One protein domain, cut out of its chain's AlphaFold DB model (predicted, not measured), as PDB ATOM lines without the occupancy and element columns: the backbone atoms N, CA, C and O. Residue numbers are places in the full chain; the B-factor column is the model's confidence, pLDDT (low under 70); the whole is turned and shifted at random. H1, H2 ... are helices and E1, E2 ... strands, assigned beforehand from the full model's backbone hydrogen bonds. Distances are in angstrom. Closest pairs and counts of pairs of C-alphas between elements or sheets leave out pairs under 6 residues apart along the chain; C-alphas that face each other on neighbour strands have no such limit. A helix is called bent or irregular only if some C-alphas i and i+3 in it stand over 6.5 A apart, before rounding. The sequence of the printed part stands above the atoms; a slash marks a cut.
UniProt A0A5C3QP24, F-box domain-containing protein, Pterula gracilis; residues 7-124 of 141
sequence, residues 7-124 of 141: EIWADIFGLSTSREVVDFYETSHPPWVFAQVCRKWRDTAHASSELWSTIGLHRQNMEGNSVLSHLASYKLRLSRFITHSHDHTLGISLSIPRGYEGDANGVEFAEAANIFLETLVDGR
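AT A GLANCE: This is residues 7 to 124 of the 141 residues of the protein "F-box domain-containing protein" of Pterula gracilis (UniProt A0A5C3QP24). Two long helices, H5 and H6, run side by side next to a small two-stranded sheet of E1 and E2, and the short helices H1, H2, H3 and H4 cluster at one end of the elongated body. The printed part has 118 residues, with named elements in the order H1 H2 H3 H4 E1 H5 E2 H6; the sheet's order is E1, E2, parallel. The class is mostly helix. The whole is compact, with a radius of gyration of the C-alphas of 14.8 A, and spans 47 by 28 by 23 A.

HOW THE PARTS SIT: Start with H1, residues 7 to 16, which touches H3, residues 39 to 47, about perpendicular at 76 degrees; their closest C-alphas, of Ala 10 and Thr 44, are 6.3 A apart. H2, residues 32 to 37, makes a helical hairpin with H3, at a shallow tilt of 27 degrees, opposite ways; the closest C-alphas, of Ala 35 and Arg 42, are 3.9 A apart. Go on to H4, residues 49 to 52, which touches residues 80 to 84 alone of H5, residues 67 to 84; the closest C-alphas, of Trp 52 and Phe 81, are 5.1 A apart. E1, residues 54 to 58, and E2, residues 91 to 95, are parallel neighbours at 10 degrees; look for N 55 and O 91 at 2.9 A and N 57 and O 93 at 2.8 A. E1, H5 and E2 form a strand-helix-strand unit, two parallel strands with a helix between, with a right-handed crossover. H6, residues 104 to 123, touches H5, the same way at a shallow tilt of 34.6 degrees, only just short of steep; the closest C-alphas, of Val 67 and Ala 112, are 6.7 A apart. H1 and H6 are apart. In H1, H3 and H6 every O i to N i+4 pair is within hydrogen-bond range, against 1 of 2 in H2 and 11 of 14 in H5; H4 is too short for such a pair.

IN THESE COORDINATES: Find C-alpha 7 at (32.799, 5.245, 65.513), where H1 begins. H5 runs 23.8 A from C-alpha 67 at (48.748, -6.641, 35.110); it is irregular, with C-alphas 69 and 72 8.4 A apart, and has a kink of 46 degrees near residue 74. E1 measures 12.9 A and E2 13.3 A. H6 runs 28.8 A, ending at C-alpha 123 at (54.796, 9.559, 46.522).

THE WHOLE: The farthest C-alphas, of Ile 8 and Gly 102, are 47.0 A apart. The printed part has no cut; the link from H1 to H2, residues 17 to 31, is long. Mean pLDDT of the printed part is 79.6, and residues 18 to 21, 60 to 68, 96 to 106 and 121 to 124 are under 70.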
ATOM      1  N   GLU A   7      31.809   5.932  64.678       92.44
ATOM      2  CA  GLU A   7      32.799   5.245  65.513       92.44
ATOM      3  C   GLU A   7      32.453   3.759  65.657       92.44
ATOM      4  O   GLU A   7      33.301   2.894  65.478       92.44
ATOM      5  N   ILE A   8      31.170   3.450  65.851       94.06
ATOM      6  CA  ILE A   8      30.694   2.064  65.934       94.06
ATOM      7  C   ILE A   8      30.823   1.362  64.577       94.06
ATOM      8  O   ILE A   8      31.122   0.173  64.519       94.06
ATOM      9  N   TRP A   9      30.617   2.082  63.471       93.06
ATOM     10  CA  TRP A   9      30.884   1.530  62.141       93.06
ATOM     11  C   TRP A   9      32.370   1.249  61.922       93.06
ATOM     12  O   TRP A   9      32.689   0.207  61.360       93.06
ATOM     13  N   ALA A  10      33.258   2.134  62.379       91.94
ATOM     14  CA  ALA A  10      34.701   1.925  62.304       91.94
ATOM     15  C   ALA A  10      35.124   0.675  63.094       91.94
ATOM     16  O   ALA A  10      35.842  -0.163  62.552       91.94
ATOM     17  N   ASP A  11      34.593   0.489  64.307       92.31
ATOM     18  CA  ASP A  11      34.834  -0.714  65.114       92.31
ATOM     19  C   ASP A  11      34.343  -1.983  64.401       92.31
ATOM     20  O   ASP A  11      35.055  -2.985  64.329       92.31
ATOM     21  N   ILE A  12      33.139  -1.944  63.817       92.31
ATOM     22  CA  ILE A  12      32.598  -3.062  63.027       92.31
ATOM     23  C   ILE A  12      33.511  -3.369  61.835       92.31
ATOM     24  O   ILE A  12      33.821  -4.536  61.593       92.31
ATOM     25  N   PHE A  13      33.960  -2.344  61.103       93.06
ATOM     26  CA  PHE A  13      34.873  -2.517  59.974       93.06
ATOM     27  C   PHE A  13      36.185  -3.161  60.422       93.06
ATOM     28  O   PHE A  13      36.608  -4.144  59.810       93.06
ATOM     29  N   GLY A  14      36.771  -2.685  61.524       88.88
ATOM     30  CA  GLY A  14      37.983  -3.253  62.113       88.88
ATOM     31  C   GLY A  14      37.817  -4.725  62.492       88.88
ATOM     32  O   GLY A  14      38.652  -5.547  62.130       88.88
ATOM     33  N   LEU A  15      36.700  -5.095  63.124       87.88
ATOM     34  CA  LEU A  15      36.407  -6.489  63.491       87.88
ATOM     35  C   LEU A  15      36.170  -7.404  62.283       87.88
ATOM     36  O   LEU A  15      36.461  -8.597  62.341       87.88
ATOM     37  N   SER A  16      35.602  -6.863  61.205       84.50
ATOM     38  CA  SER A  16      35.311  -7.621  59.980       84.50
ATOM     39  C   SER A  16      36.502  -7.750  59.032       84.50
ATOM     40  O   SER A  16      36.466  -8.565  58.110       84.50
ATOM     41  N   THR A  17      37.557  -6.969  59.255       80.31
ATOM     42  CA  THR A  17      38.817  -7.106  58.534       80.31
ATOM     43  C   THR A  17      39.638  -8.137  59.302       80.31
ATOM     44  O   THR A  17      40.113  -7.857  60.402       80.31
ATOM     45  N   SER A  18      39.764  -9.370  58.786       64.50
ATOM     46  CA  SER A  18      40.745 -10.306  59.351       64.50
ATOM     47  C   SER A  18      42.111  -9.613  59.321       64.50
ATOM     48  O   SER A  18      42.397  -8.844  58.407       64.50
ATOM     49  N   ARG A  19      42.984  -9.865  60.305       60.78
ATOM     50  CA  ARG A  19      44.373  -9.342  60.320       60.78
ATOM     51  C   ARG A  19      45.234  -9.838  59.144       60.78
ATOM     52  O   ARG A  19      46.456  -9.718  59.171       60.78
ATOM     53  N   GLU A  20      44.617 -10.463  58.156       66.19
ATOM     54  CA  GLU A  20      45.265 -10.904  56.945       66.19
ATOM     55  C   GLU A  20      45.506  -9.695  56.048       66.19
ATOM     56  O   GLU A  20      44.779  -8.700  56.055       66.19
ATOM     57  N   VAL A  21      46.604  -9.766  55.312       69.81
ATOM     58  CA  VAL A  21      47.007  -8.705  54.406       69.81
ATOM     59  C   VAL A  21      45.925  -8.541  53.338       69.81
ATOM     60  O   VAL A  21      45.568  -9.506  52.670       69.81
ATOM     61  N   VAL A  22      45.428  -7.313  53.162       74.50
ATOM     62  CA  VAL A  22      44.470  -7.000  52.101       74.50
ATOM     63  C   VAL A  22      45.148  -7.172  50.753       74.50
ATOM     64  O   VAL A  22      46.063  -6.416  50.416       74.50
ATOM     65  N   ASP A  23      44.679  -8.136  49.968       76.31
ATOM     66  CA  ASP A  23      45.160  -8.298  48.610       76.31
ATOM     67  C   ASP A  23      44.734  -7.108  47.737       76.31
ATOM     68  O   ASP A  23      43.568  -6.714  47.659       76.31
ATOM     69  N   PHE A  24      45.712  -6.522  47.057       76.69
ATOM     70  CA  PHE A  24      45.565  -5.377  46.175       76.69
ATOM     71  C   PHE A  24      44.532  -5.588  45.051       76.69
ATOM     72  O   PHE A  24      43.859  -4.642  44.605       76.69
ATOM     73  N   TYR A  25      44.444  -6.811  44.538       75.38
ATOM     74  CA  TYR A  25      43.589  -7.195  43.421       75.38
ATOM     75  C   TYR A  25      42.142  -7.442  43.874       75.38
ATOM     76  O   TYR A  25      41.211  -7.201  43.101       75.38
ATOM     77  N   GLU A  26      41.928  -7.800  45.140       79.69
ATOM     78  CA  GLU A  26      40.629  -8.184  45.693       79.69
ATOM     79  C   GLU A  26      39.779  -6.979  46.136       79.69
ATOM     80  O   GLU A  26      39.581  -6.675  47.311       79.69
ATOM     81  N   THR A  27      39.194  -6.277  45.163       83.38
ATOM     82  CA  THR A  27      38.328  -5.109  45.440       83.38
ATOM     83  C   THR A  27      36.953  -5.443  46.035       83.38
ATOM     84  O   THR A  27      36.209  -4.533  46.407       83.38
ATOM     85  N   SER A  28      36.605  -6.728  46.139       84.12
ATOM     86  CA  SER A  28      35.413  -7.218  46.845       84.12
ATOM     87  C   SER A  28      35.627  -7.380  48.354       84.12
ATOM     88  O   SER A  28      34.670  -7.677  49.066       84.12
ATOM     89  N   HIS A  29      36.851  -7.172  48.843       84.81
ATOM     90  CA  HIS A  29      37.219  -7.300  50.252       84.81
ATOM     91  C   HIS A  29      37.405  -5.927  50.921       84.81
ATOM     92  O   HIS A  29      37.475  -4.893  50.242       84.81
ATOM     93  N   PRO A  30      37.433  -5.862  52.264       87.38
ATOM     94  CA  PRO A  30      37.865  -4.668  52.985       87.38
ATOM     95  C   PRO A  30      39.243  -4.169  52.508       87.38
ATOM     96  O   PRO A  30      40.076  -4.990  52.141       87.38
ATOM     97  N   PRO A  31      39.502  -2.849  52.499       88.94
ATOM     98  CA  PRO A  31      38.584  -1.768  52.867       88.94
ATOM     99  C   PRO A  31      37.603  -1.381  51.744       88.94
ATOM    100  O   PRO A  31      36.686  -0.584  51.958       88.94
ATOM    101  N   TRP A  32      37.775  -1.927  50.537       88.56
ATOM    102  CA  TRP A  32      37.069  -1.501  49.326       88.56
ATOM    103  C   TRP A  32      35.561  -1.675  49.409       88.56
ATOM    104  O   TRP A  32      34.818  -0.755  49.055       88.56
ATOM    105  N   VAL A  33      35.110  -2.827  49.903       89.75
ATOM    106  CA  VAL A  33      33.682  -3.152  49.978       89.75
ATOM    107  C   VAL A  33      32.915  -2.150  50.848       89.75
ATOM    108  O   VAL A  33      31.824  -1.722  50.473       89.75
ATOM    109  N   PHE A  34      33.510  -1.658  51.943       91.88
ATOM    110  CA  PHE A  34      32.866  -0.668  52.814       91.88
ATOM    111  C   PHE A  34      32.658   0.672  52.107       91.88
ATOM    112  O   PHE A  34      31.610   1.304  52.254       91.88
ATOM    113  N   ALA A  35      33.608   1.075  51.260       89.44
ATOM    114  CA  ALA A  35      33.522   2.308  50.481       89.44
ATOM    115  C   ALA A  35      32.441   2.281  49.378       89.44
ATOM    116  O   ALA A  35      32.073   3.336  48.839       89.44
ATOM    117  N   GLN A  36      31.917   1.098  49.047       90.44
ATOM    118  CA  GLN A  36      30.957   0.888  47.964       90.44
ATOM    119  C   GLN A  36      29.493   0.807  48.431       90.44
ATOM    120  O   GLN A  36      28.603   1.006  47.609       90.44
ATOM    121  N   VAL A  37      29.221   0.593  49.725       92.00
ATOM    122  CA  VAL A  37      27.849   0.366  50.229       92.00
ATOM    123  C   VAL A  37      26.986   1.629  50.190       92.00
ATOM    124  O   VAL A  37      25.943   1.673  49.543       92.00
ATOM    125  N   CYS A  38      27.389   2.677  50.909       92.25
ATOM    126  CA  CYS A  38      26.689   3.960  50.923       92.25
ATOM    127  C   CYS A  38      27.653   5.098  51.279       92.25
ATOM    128  O   CYS A  38      28.783   4.856  51.702       92.25
ATOM    129  N   ARG A  39      27.207   6.354  51.138       92.88
ATOM    130  CA  ARG A  39      28.040   7.530  51.441       92.88
ATOM    131  C   ARG A  39      28.569   7.519  52.879       92.88
ATOM    132  O   ARG A  39      29.753   7.731  53.078       92.88
ATOM    133  N   LYS A  40      27.715   7.204  53.859       92.69
ATOM    134  CA  LYS A  40      28.106   7.166  55.276       92.69
ATOM    135  C   LYS A  40      29.211   6.139  55.536       92.69
ATOM    136  O   LYS A  40      30.195   6.464  56.182       92.69
ATOM    137  N   TRP A  41      29.071   4.928  54.996       94.50
ATOM    138  CA  TRP A  41      30.086   3.880  55.139       94.50
ATOM    139  C   TRP A  41      31.395   4.256  54.461       94.50
ATOM    140  O   TRP A  41      32.458   4.019  55.018       94.50
ATOM    141  N   ARG A  42      31.320   4.889  53.290       94.25
ATOM    142  CA  ARG A  42      32.498   5.393  52.589       94.25
ATOM    143  C   ARG A  42      33.249   6.433  53.400       94.25
ATOM    144  O   ARG A  42      34.456   6.304  53.551       94.25
ATOM    145  N   ASP A  43      32.539   7.424  53.927       94.56
ATOM    146  CA  ASP A  43      33.145   8.489  54.721       94.56
ATOM    147  C   ASP A  43      33.784   7.906  55.996       94.56
ATOM    148  O   ASP A  43      34.926   8.232  56.314       94.56
ATOM    149  N   THR A  44      33.112   6.963  56.668       94.81
ATOM    150  CA  THR A  44      33.675   6.251  57.828       94.81
ATOM    151  C   THR A  44      34.889   5.395  57.463       94.81
ATOM    152  O   THR A  44      35.904   5.455  58.153       94.81
ATOM    153  N   ALA A  45      34.821   4.613  56.384       93.81
ATOM    154  CA  ALA A  45      35.915   3.743  55.963       93.81
ATOM    155  C   ALA A  45      37.153   4.564  55.588       93.81
ATOM    156  O   ALA A  45      38.252   4.232  56.012       93.81
ATOM    157  N   HIS A  46      36.983   5.664  54.849       93.62
ATOM    158  CA  HIS A  46      38.069   6.582  54.495       93.62
ATOM    159  C   HIS A  46      38.683   7.300  55.704       93.62
ATOM    160  O   HIS A  46      39.855   7.663  55.644       93.62
ATOM    161  N   ALA A  47      37.912   7.523  56.770       92.88
ATOM    162  CA  ALA A  47      38.399   8.121  58.015       92.88
ATOM    163  C   ALA A  47      39.096   7.107  58.944       92.88
ATOM    164  O   ALA A  47      39.753   7.502  59.903       92.88
ATOM    165  N   SER A  48      38.946   5.807  58.681       92.38
ATOM    166  CA  SER A  48      39.482   4.732  59.518       92.38
ATOM    167  C   SER A  48      40.854   4.297  59.003       92.38
ATOM    168  O   SER A  48      40.963   3.314  58.272       92.38
ATOM    169  N   SER A  49      41.905   5.031  59.380       91.25
ATOM    170  CA  SER A  49      43.268   4.845  58.854       91.25
ATOM    171  C   SER A  49      43.820   3.425  58.988       91.25
ATOM    172  O   SER A  49      44.559   2.962  58.121       91.25
ATOM    173  N   GLU A  50      43.427   2.704  60.041       89.44
ATOM    174  CA  GLU A  50      43.818   1.309  60.266       89.44
ATOM    175  C   GLU A  50      43.430   0.397  59.091       89.44
ATOM    176  O   GLU A  50      44.242  -0.418  58.656       89.44
ATOM    177  N   LEU A  51      42.254   0.608  58.492       89.88
ATOM    178  CA  LEU A  51      41.765  -0.193  57.363       89.88
ATOM    179  C   LEU A  51      42.611  -0.032  56.090       89.88
ATOM    180  O   LEU A  51      42.578  -0.887  55.210       89.88
ATOM    181  N   TRP A  52      43.357   1.067  55.987       90.94
ATOM    182  CA  TRP A  52      44.202   1.407  54.840       90.94
ATOM    183  C   TRP A  52      45.690   1.266  55.164       90.94
ATOM    184  O   TRP A  52      46.536   1.706  54.394       90.94
ATOM    185  N   SER A  53      46.025   0.682  56.315       89.12
ATOM    186  CA  SER A  53      47.402   0.630  56.808       89.12
ATOM    187  C   SER A  53      48.152  -0.633  56.392       89.12
ATOM    188  O   SER A  53      49.330  -0.763  56.696       89.12
ATOM    189  N   THR A  54      47.516  -1.579  55.698       87.31
ATOM    190  CA  THR A  54      48.171  -2.804  55.221       87.31
ATOM    191  C   THR A  54      47.709  -3.152  53.814       87.31
ATOM    192  O   THR A  54      46.512  -3.158  53.540       87.31
ATOM    193  N   ILE A  55      48.656  -3.450  52.927       86.75
ATOM    194  CA  ILE A  55      48.402  -3.774  51.523       86.75
ATOM    195  C   ILE A  55      49.323  -4.903  51.047       86.75
ATOM    196  O   ILE A  55      50.509  -4.940  51.379       86.75
ATOM    197  N   GLY A  56      48.773  -5.834  50.276       83.69
ATOM    198  CA  GLY A  56      49.454  -7.034  49.805       83.69
ATOM    199  C   GLY A  56      49.427  -7.168  48.301       83.69
ATOM    200  O   GLY A  56      48.375  -7.041  47.688       83.69
ATOM    201  N   LEU A  57      50.566  -7.486  47.702       79.75
ATOM    202  CA  LEU A  57      50.648  -7.927  46.318       79.75
ATOM    203  C   LEU A  57      50.928  -9.433  46.315       79.75
ATOM    204  O   LEU A  57      52.068  -9.860  46.533       79.75
ATOM    205  N   HIS A  58      49.891 -10.244  46.094       78.38
ATOM    206  CA  HIS A  58      50.030 -11.694  45.999       78.38
ATOM    207  C   HIS A  58      49.835 -12.138  44.554       78.38
ATOM    208  O   HIS A  58      48.787 -11.940  43.945       78.38
ATOM    209  N   ARG A  59      50.857 -12.788  43.997       71.44
ATOM    210  CA  ARG A  59      50.835 -13.224  42.596       71.44
ATOM    211  C   ARG A  59      49.683 -14.180  42.268       71.44
ATOM    212  O   ARG A  59      49.185 -14.164  41.150       71.44
ATOM    213  N   GLN A  60      49.262 -15.005  43.225       69.69
ATOM    214  CA  GLN A  60      48.159 -15.960  43.042       69.69
ATOM    215  C   GLN A  60      46.820 -15.294  42.680       69.69
ATOM    216  O   GLN A  60      45.961 -15.948  42.098       69.69
ATOM    217  N   ASN A  61      46.686 -13.999  42.980       69.44
ATOM    218  CA  ASN A  61      45.490 -13.199  42.745       69.44
ATOM    219  C   ASN A  61      45.626 -12.270  41.522       69.44
ATOM    220  O   ASN A  61      44.716 -11.497  41.219       69.44
ATOM    221  N   MET A  62      46.736 -12.364  40.778       68.69
ATOM    222  CA  MET A  62      46.826 -11.788  39.437       68.69
ATOM    223  C   MET A  62      45.965 -12.627  38.490       68.69
ATOM    224  O   MET A  62      46.315 -13.758  38.152       68.69
ATOM    225  N   GLU A  63      44.828 -12.079  38.060       60.81
ATOM    226  CA  GLU A  63      44.045 -12.667  36.970       60.81
ATOM    227  C   GLU A  63      44.910 -12.795  35.704       60.81
ATOM    228  O   GLU A  63      45.821 -12.005  35.482       60.81
ATOM    229  N   GLY A  64      44.606 -13.762  34.832       56.53
ATOM    230  CA  GLY A  64      45.372 -14.020  33.600       56.53
ATOM    231  C   GLY A  64      45.371 -12.891  32.553       56.53
ATOM    232  O   GLY A  64      45.897 -13.081  31.459       56.53
ATOM    233  N   ASN A  65      44.775 -11.736  32.859       56.56
ATOM    234  CA  ASN A  65      44.914 -10.514  32.075       56.56
ATOM    235  C   ASN A  65      46.166  -9.769  32.539       56.56
ATOM    236  O   ASN A  65      46.339  -9.546  33.734       56.56
ATOM    237  N   SER A  66      47.005  -9.350  31.586       63.38
ATOM    238  CA  SER A  66      48.268  -8.667  31.875       63.38
ATOM    239  C   SER A  66      48.079  -7.564  32.919       63.38
ATOM    240  O   SER A  66      47.294  -6.634  32.720       63.38
ATOM    241  N   VAL A  67      48.807  -7.631  34.027       62.59
ATOM    242  CA  VAL A  67      48.748  -6.641  35.110       62.59
ATOM    243  C   VAL A  67      49.134  -5.251  34.619       62.59
ATOM    244  O   VAL A  67      48.580  -4.245  35.063       62.59
ATOM    245  N   LEU A  68      49.986  -5.173  33.600       66.00
ATOM    246  CA  LEU A  68      50.333  -3.913  32.950       66.00
ATOM    247  C   LEU A  68      49.130  -3.263  32.247       66.00
ATOM    248  O   LEU A  68      49.044  -2.035  32.176       66.00
ATOM    249  N   SER A  69      48.149  -4.052  31.794       70.75
ATOM    250  CA  SER A  69      46.955  -3.539  31.107       70.75
ATOM    251  C   SER A  69      46.042  -2.694  32.007       70.75
ATOM    252  O   SER A  69      45.252  -1.888  31.509       70.75
ATOM    253  N   HIS A  70      46.183  -2.800  33.333       72.81
ATOM    254  CA  HIS A  70      45.368  -2.059  34.297       72.81
ATOM    255  C   HIS A  70      46.169  -1.053  35.138       72.81
ATOM    256  O   HIS A  70      45.692  -0.625  36.191       72.81
ATOM    257  N   LEU A  71      47.342  -0.602  34.665       73.88
ATOM    258  CA  LEU A  71      48.264   0.284  35.399       73.88
ATOM    259  C   LEU A  71      47.603   1.501  36.066       73.88
ATOM    260  O   LEU A  71      47.887   1.822  37.220       73.88
ATOM    261  N   ALA A  72      46.686   2.168  35.365       78.12
ATOM    262  CA  ALA A  72      45.959   3.316  35.907       78.12
ATOM    263  C   ALA A  72      45.113   2.946  37.139       78.12
ATOM    264  O   ALA A  72      45.036   3.714  38.099       78.12
ATOM    265  N   SER A  73      44.515   1.751  37.135       79.94
ATOM    266  CA  SER A  73      43.763   1.220  38.272       79.94
ATOM    267  C   SER A  73      44.681   0.929  39.460       79.94
ATOM    268  O   SER A  73      44.306   1.247  40.589       79.94
ATOM    269  N   TYR A  74      45.891   0.405  39.221       77.75
ATOM    270  CA  TYR A  74      46.889   0.194  40.280       77.75
ATOM    271  C   TYR A  74      47.300   1.513  40.924       77.75
ATOM    272  O   TYR A  74      47.189   1.675  42.137       77.75
ATOM    273  N   LYS A  75      47.695   2.501  40.119       79.62
ATOM    274  CA  LYS A  75      48.111   3.806  40.645       79.62
ATOM    275  C   LYS A  75      47.018   4.457  41.494       79.62
ATOM    276  O   LYS A  75      47.301   4.930  42.590       79.62
ATOM    277  N   LEU A  76      45.763   4.408  41.037       84.12
ATOM    278  CA  LEU A  76      44.619   4.941  41.782       84.12
ATOM    279  C   LEU A  76      44.371   4.203  43.105       84.12
ATOM    280  O   LEU A  76      44.042   4.821  44.119       84.12
ATOM    281  N   ARG A  77      44.459   2.872  43.102       85.44
ATOM    282  CA  ARG A  77      44.231   2.076  44.312       85.44
ATOM    283  C   ARG A  77      45.330   2.324  45.341       85.44
ATOM    284  O   ARG A  77      45.027   2.613  46.493       85.44
ATOM    285  N   LEU A  78      46.582   2.315  44.900       84.69
ATOM    286  CA  LEU A  78      47.739   2.598  45.741       84.69
ATOM    287  C   LEU A  78      47.690   4.013  46.325       84.69
ATOM    288  O   LEU A  78      47.895   4.192  47.524       84.69
ATOM    289  N   SER A  79      47.324   5.015  45.517       85.88
ATOM    290  CA  SER A  79      47.183   6.388  46.009       85.88
ATOM    291  C   SER A  79      46.126   6.502  47.106       85.88
ATOM    292  O   SER A  79      46.278   7.324  48.005       85.88
ATOM    293  N   ARG A  80      45.064   5.685  47.073       89.25
ATOM    294  CA  ARG A  80      44.055   5.662  48.144       89.25
ATOM    295  C   ARG A  80      44.605   5.081  49.438       89.25
ATOM    296  O   ARG A  80      44.377   5.690  50.474       89.25
ATOM    297  N   PHE A  81      45.358   3.982  49.377       89.25
ATOM    298  CA  PHE A  81      46.043   3.445  50.557       89.25
ATOM    299  C   PHE A  81      46.976   4.488  51.179       89.25
ATOM    300  O   PHE A  81      46.845   4.777  52.361       89.25
ATOM    301  N   ILE A  82      47.809   5.158  50.374       86.88
ATOM    302  CA  ILE A  82      48.685   6.242  50.857       86.88
ATOM    303  C   ILE A  82      47.886   7.415  51.449       86.88
ATOM    304  O   ILE A  82      48.290   8.017  52.442       86.88
ATOM    305  N   THR A  83      46.774   7.791  50.814       89.75
ATOM    306  CA  THR A  83      45.969   8.946  51.242       89.75
ATOM    307  C   THR A  83      45.271   8.673  52.568       89.75
ATOM    308  O   THR A  83      45.257   9.540  53.437       89.75
ATOM    309  N   HIS A  84      44.691   7.482  52.716       91.19
ATOM    310  CA  HIS A  84      43.840   7.138  53.848       91.19
ATOM    311  C   HIS A  84      44.584   6.447  54.988       91.19
ATOM    312  O   HIS A  84      44.051   6.408  56.087       91.19
ATOM    313  N   SER A  85      45.818   5.970  54.793       88.56
ATOM    314  CA  SER A  85      46.648   5.508  55.913       88.56
ATOM    315  C   SER A  85      47.037   6.655  56.854       88.56
ATOM    316  O   SER A  85      47.359   6.402  58.011       88.56
ATOM    317  N   HIS A  86      46.981   7.915  56.398       85.56
ATOM    318  CA  HIS A  86      47.348   9.100  57.182       85.56
ATOM    319  C   HIS A  86      48.704   8.914  57.900       85.56
ATOM    320  O   HIS A  86      49.712   8.690  57.230       85.56
ATOM    321  N   ASP A  87      48.724   8.990  59.234       85.31
ATOM    322  CA  ASP A  87      49.921   8.837  60.072       85.31
ATOM    323  C   ASP A  87      50.215   7.371  60.453       85.31
ATOM    324  O   ASP A  87      51.205   7.088  61.129       85.31
ATOM    325  N   HIS A  88      49.369   6.418  60.041       82.75
ATOM    326  CA  HIS A  88      49.614   4.999  60.283       82.75
ATOM    327  C   HIS A  88      50.716   4.494  59.350       82.75
ATOM    328  O   HIS A  88      50.749   4.801  58.157       82.75
ATOM    329  N   THR A  89      51.613   3.671  59.895       84.50
ATOM    330  CA  THR A  89      52.633   2.985  59.100       84.50
ATOM    331  C   THR A  89      51.960   2.076  58.073       84.50
ATOM    332  O   THR A  89      51.191   1.194  58.443       84.50
ATOM    333  N   LEU A  90      52.267   2.286  56.790       86.00
ATOM    334  CA  LEU A  90      51.782   1.438  55.708       86.00
ATOM    335  C   LEU A  90      52.611   0.146  55.652       86.00
ATOM    336  O   LEU A  90      53.763   0.154  55.219       86.00
ATOM    337  N   GLY A  91      52.024  -0.959  56.096       86.31
ATOM    338  CA  GLY A  91      52.562  -2.302  55.931       86.31
ATOM    339  C   GLY A  91      52.382  -2.787  54.495       86.31
ATOM    340  O   GLY A  91      51.276  -2.765  53.960       86.31
ATOM    341  N   ILE A  92      53.469  -3.240  53.872       84.69
ATOM    342  CA  ILE A  92      53.465  -3.768  52.506       84.69
ATOM    343  C   ILE A  92      53.911  -5.224  52.553       84.69
ATOM    344  O   ILE A  92      54.986  -5.529  53.069       84.69
ATOM    345  N   SER A  93      53.105  -6.112  51.982       84.19
ATOM    346  CA  SER A  93      53.461  -7.517  51.788       84.19
ATOM    347  C   SER A  93      53.591  -7.819  50.303       84.19
ATOM    348  O   SER A  93      52.710  -7.484  49.517       84.19
ATOM    349  N   LEU A  94      54.679  -8.470  49.912       81.44
ATOM    350  CA  LEU A  94      54.893  -8.951  48.552       81.44
ATOM    351  C   LEU A  94      55.117 -10.455  48.647       81.44
ATOM    352  O   LEU A  94      56.005 -10.893  49.377       81.44
ATOM    353  N   SER A  95      54.323 -11.252  47.933       78.81
ATOM    354  CA  SER A  95      54.516 -12.703  47.936       78.81
ATOM    355  C   SER A  95      54.423 -13.311  46.542       78.81
ATOM    356  O   SER A  95      53.506 -13.041  45.760       78.81
ATOM    357  N   ILE A  96      55.400 -14.171  46.266       69.50
ATOM    358  CA  ILE A  96      55.474 -15.014  45.079       69.50
ATOM    359  C   ILE A  96      55.299 -16.454  45.578       69.50
ATOM    360  O   ILE A  96      56.089 -16.893  46.419       69.50
ATOM    361  N   PRO A  97      54.278 -17.197  45.119       66.44
ATOM    362  CA  PRO A  97      54.128 -18.601  45.461       66.44
ATOM    363  C   PRO A  97      55.382 -19.392  45.072       66.44
ATOM    364  O   PRO A  97      55.927 -19.218  43.978       66.44
ATOM    365  N   ARG A  98      55.834 -20.277  45.968       60.81
ATOM    366  CA  ARG A  98      56.982 -21.162  45.719       60.81
ATOM    367  C   ARG A  98      56.718 -22.013  44.466       60.81
ATOM    368  O   ARG A  98      55.625 -22.551  44.310       60.81
ATOM    369  N   GLY A  99      57.719 -22.147  43.592       61.03
ATOM    370  CA  GLY A  99      57.646 -22.984  42.383       61.03
ATOM    371  C   GLY A  99      57.323 -22.252  41.076       61.03
ATOM    372  O   GLY A  99      57.293 -22.889  40.029       61.03
ATOM    373  N   TYR A 100      57.139 -20.931  41.119       58.47
ATOM    374  CA  TYR A 100      56.902 -20.100  39.931       58.47
ATOM    375  C   TYR A 100      58.051 -19.121  39.636       58.47
ATOM    376  O   TYR A 100      57.881 -18.107  38.957       58.47
ATOM    377  N   GLU A 101      59.232 -19.395  40.182       60.41
ATOM    378  CA  GLU A 101      60.435 -18.604  39.941       60.41
ATOM    379  C   GLU A 101      60.915 -18.847  38.499       60.41
ATOM    380  O   GLU A 101      61.459 -19.903  38.187       60.41
ATOM    381  N   GLY A 102      60.685 -17.879  37.603       61.44
ATOM    382  CA  GLY A 102      61.272 -17.867  36.255       61.44
ATOM    383  C   GLY A 102      60.334 -18.130  35.071       61.44
ATOM    384  O   GLY A 102      60.823 -18.253  33.950       61.44
ATOM    385  N   ASP A 103      59.014 -18.188  35.264       69.62
ATOM    386  CA  ASP A 103      58.059 -18.163  34.146       69.62
ATOM    387  C   ASP A 103      57.712 -16.717  33.716       69.62
ATOM    388  O   ASP A 103      58.005 -15.743  34.415       69.62
ATOM    389  N   ALA A 104      57.089 -16.556  32.541       67.38
ATOM    390  CA  ALA A 104      56.725 -15.241  31.988       67.38
ATOM    391  C   ALA A 104      55.840 -14.412  32.945       67.38
ATOM    392  O   ALA A 104      55.969 -13.193  33.027       67.38
ATOM    393  N   ASN A 105      55.006 -15.093  33.732       65.94
ATOM    394  CA  ASN A 105      54.134 -14.482  34.731       65.94
ATOM    395  C   ASN A 105      54.914 -13.976  35.963       65.94
ATOM    396  O   ASN A 105      54.496 -13.023  36.615       65.94
ATOM    397  N   GLY A 106      56.055 -14.588  36.297       69.31
ATOM    398  CA  GLY A 106      56.955 -14.111  37.347       69.31
ATOM    399  C   GLY A 106      57.682 -12.827  36.965       69.31
ATOM    400  O   GLY A 106      57.853 -11.952  37.812       69.31
ATOM    401  N   VAL A 107      58.048 -12.689  35.688       73.44
ATOM    402  CA  VAL A 107      58.613 -11.442  35.146       73.44
ATOM    403  C   VAL A 107      57.583 -10.315  35.222       73.44
ATOM    404  O   VAL A 107      57.900  -9.234  35.711       73.44
ATOM    405  N   GLU A 108      56.335 -10.585  34.835       74.44
ATOM    406  CA  GLU A 108      55.255  -9.600  34.917       74.44
ATOM    407  C   GLU A 108      54.924  -9.197  36.364       74.44
ATOM    408  O   GLU A 108      54.714  -8.016  36.643       74.44
ATOM    409  N   PHE A 109      54.932 -10.141  37.316       75.75
ATOM    410  CA  PHE A 109      54.789  -9.807  38.739       75.75
ATOM    411  C   PHE A 109      55.933  -8.914  39.226       75.75
ATOM    412  O   PHE A 109      55.684  -7.945  39.938       75.75
ATOM    413  N   ALA A 110      57.180  -9.222  38.858       76.38
ATOM    414  CA  ALA A 110      58.329  -8.410  39.245       76.38
ATOM    415  C   ALA A 110      58.227  -6.985  38.678       76.38
ATOM    416  O   ALA A 110      58.524  -6.022  39.381       76.38
ATOM    417  N   GLU A 111      57.750  -6.837  37.441       77.12
ATOM    418  CA  GLU A 111      57.495  -5.531  36.830       77.12
ATOM    419  C   GLU A 111      56.370  -4.775  37.549       77.12
ATOM    420  O   GLU A 111      56.539  -3.612  37.915       77.12
ATOM    421  N   ALA A 112      55.257  -5.443  37.855       74.88
ATOM    422  CA  ALA A 112      54.169  -4.862  38.632       74.88
ATOM    423  C   ALA A 112      54.613  -4.436  40.040       74.88
ATOM    424  O   ALA A 112      54.259  -3.347  40.493       74.88
ATOM    425  N   ALA A 113      55.416  -5.263  40.712       77.62
ATOM    426  CA  ALA A 113      55.999  -4.962  42.013       77.62
ATOM    427  C   ALA A 113      56.959  -3.769  41.931       77.62
ATOM    428  O   ALA A 113      56.905  -2.890  42.785       77.62
ATOM    429  N   ASN A 114      57.782  -3.677  40.884       78.50
ATOM    430  CA  ASN A 114      58.646  -2.519  40.671       78.50
ATOM    431  C   ASN A 114      57.827  -1.239  40.487       78.50
ATOM    432  O   ASN A 114      58.078  -0.269  41.192       78.50
ATOM    433  N   ILE A 115      56.790  -1.242  39.642       74.38
ATOM    434  CA  ILE A 115      55.938  -0.055  39.452       74.38
ATOM    435  C   ILE A 115      55.195   0.309  40.744       74.38
ATOM    436  O   ILE A 115      55.012   1.489  41.063       74.38
ATOM    437  N   PHE A 116      54.767  -0.699  41.502       75.25
ATOM    438  CA  PHE A 116      54.158  -0.522  42.814       75.25
ATOM    439  C   PHE A 116      55.121   0.188  43.780       75.25
ATOM    440  O   PHE A 116      54.745   1.179  44.405       75.25
ATOM    441  N   LEU A 117      56.377  -0.263  43.848       76.12
ATOM    442  CA  LEU A 117      57.415   0.340  44.683       76.12
ATOM    443  C   LEU A 117      57.828   1.736  44.200       76.12
ATOM    444  O   LEU A 117      57.954   2.641  45.018       76.12
ATOM    445  N   GLU A 118      57.972   1.953  42.894       75.69
ATOM    446  CA  GLU A 118      58.264   3.272  42.318       75.69
ATOM    447  C   GLU A 118      57.164   4.283  42.651       75.69
ATOM    448  O   GLU A 118      57.448   5.389  43.101       75.69
ATOM    449  N   THR A 119      55.895   3.884  42.522       70.88
ATOM    450  CA  THR A 119      54.755   4.757  42.844       70.88
ATOM    451  C   THR A 119      54.717   5.122  44.334       70.88
ATOM    452  O   THR A 119      54.287   6.220  44.691       70.88
ATOM    453  N   LEU A 120      55.182   4.230  45.215       71.62
ATOM    454  CA  LEU A 120      55.348   4.523  46.641       71.62
ATOM    455  C   LEU A 120      56.490   5.518  46.894       71.62
ATOM    456  O   LEU A 120      56.323   6.443  47.690       71.62
ATOM    457  N   VAL A 121      57.626   5.347  46.211       67.88
ATOM    458  CA  VAL A 121      58.838   6.167  46.383       67.88
ATOM    459  C   VAL A 121      58.660   7.581  45.823       67.88
ATOM    460  O   VAL A 121      59.009   8.546  46.504       67.88
ATOM    461  N   ASP A 122      58.050   7.726  44.644       64.94
ATOM    462  CA  ASP A 122      57.703   9.031  44.055       64.94
ATOM    463  C   ASP A 122      56.651   9.780  44.892       64.94
ATOM    464  O   ASP A 122      56.550  11.008  44.847       64.94
ATOM    465  N   GLY A 123      55.863   9.038  45.677       54.62
ATOM    466  CA  GLY A 123      54.796   9.559  46.522       54.62
ATOM    467  C   GLY A 123      55.253  10.143  47.859       54.62
ATOM    468  O   GLY A 123      54.559  11.034  48.348       54.62
ATOM    469  N   ARG A 124      56.359   9.671  48.468       50.28
ATOM    470  CA  ARG A 124      57.039  10.258  49.652       50.28
ATOM    471  C   ARG A 124      58.260   9.426  50.105       50.28
ATOM    472  O   ARG A 124      58.308   8.214  49.939       50.28
TER     473      ARG A 124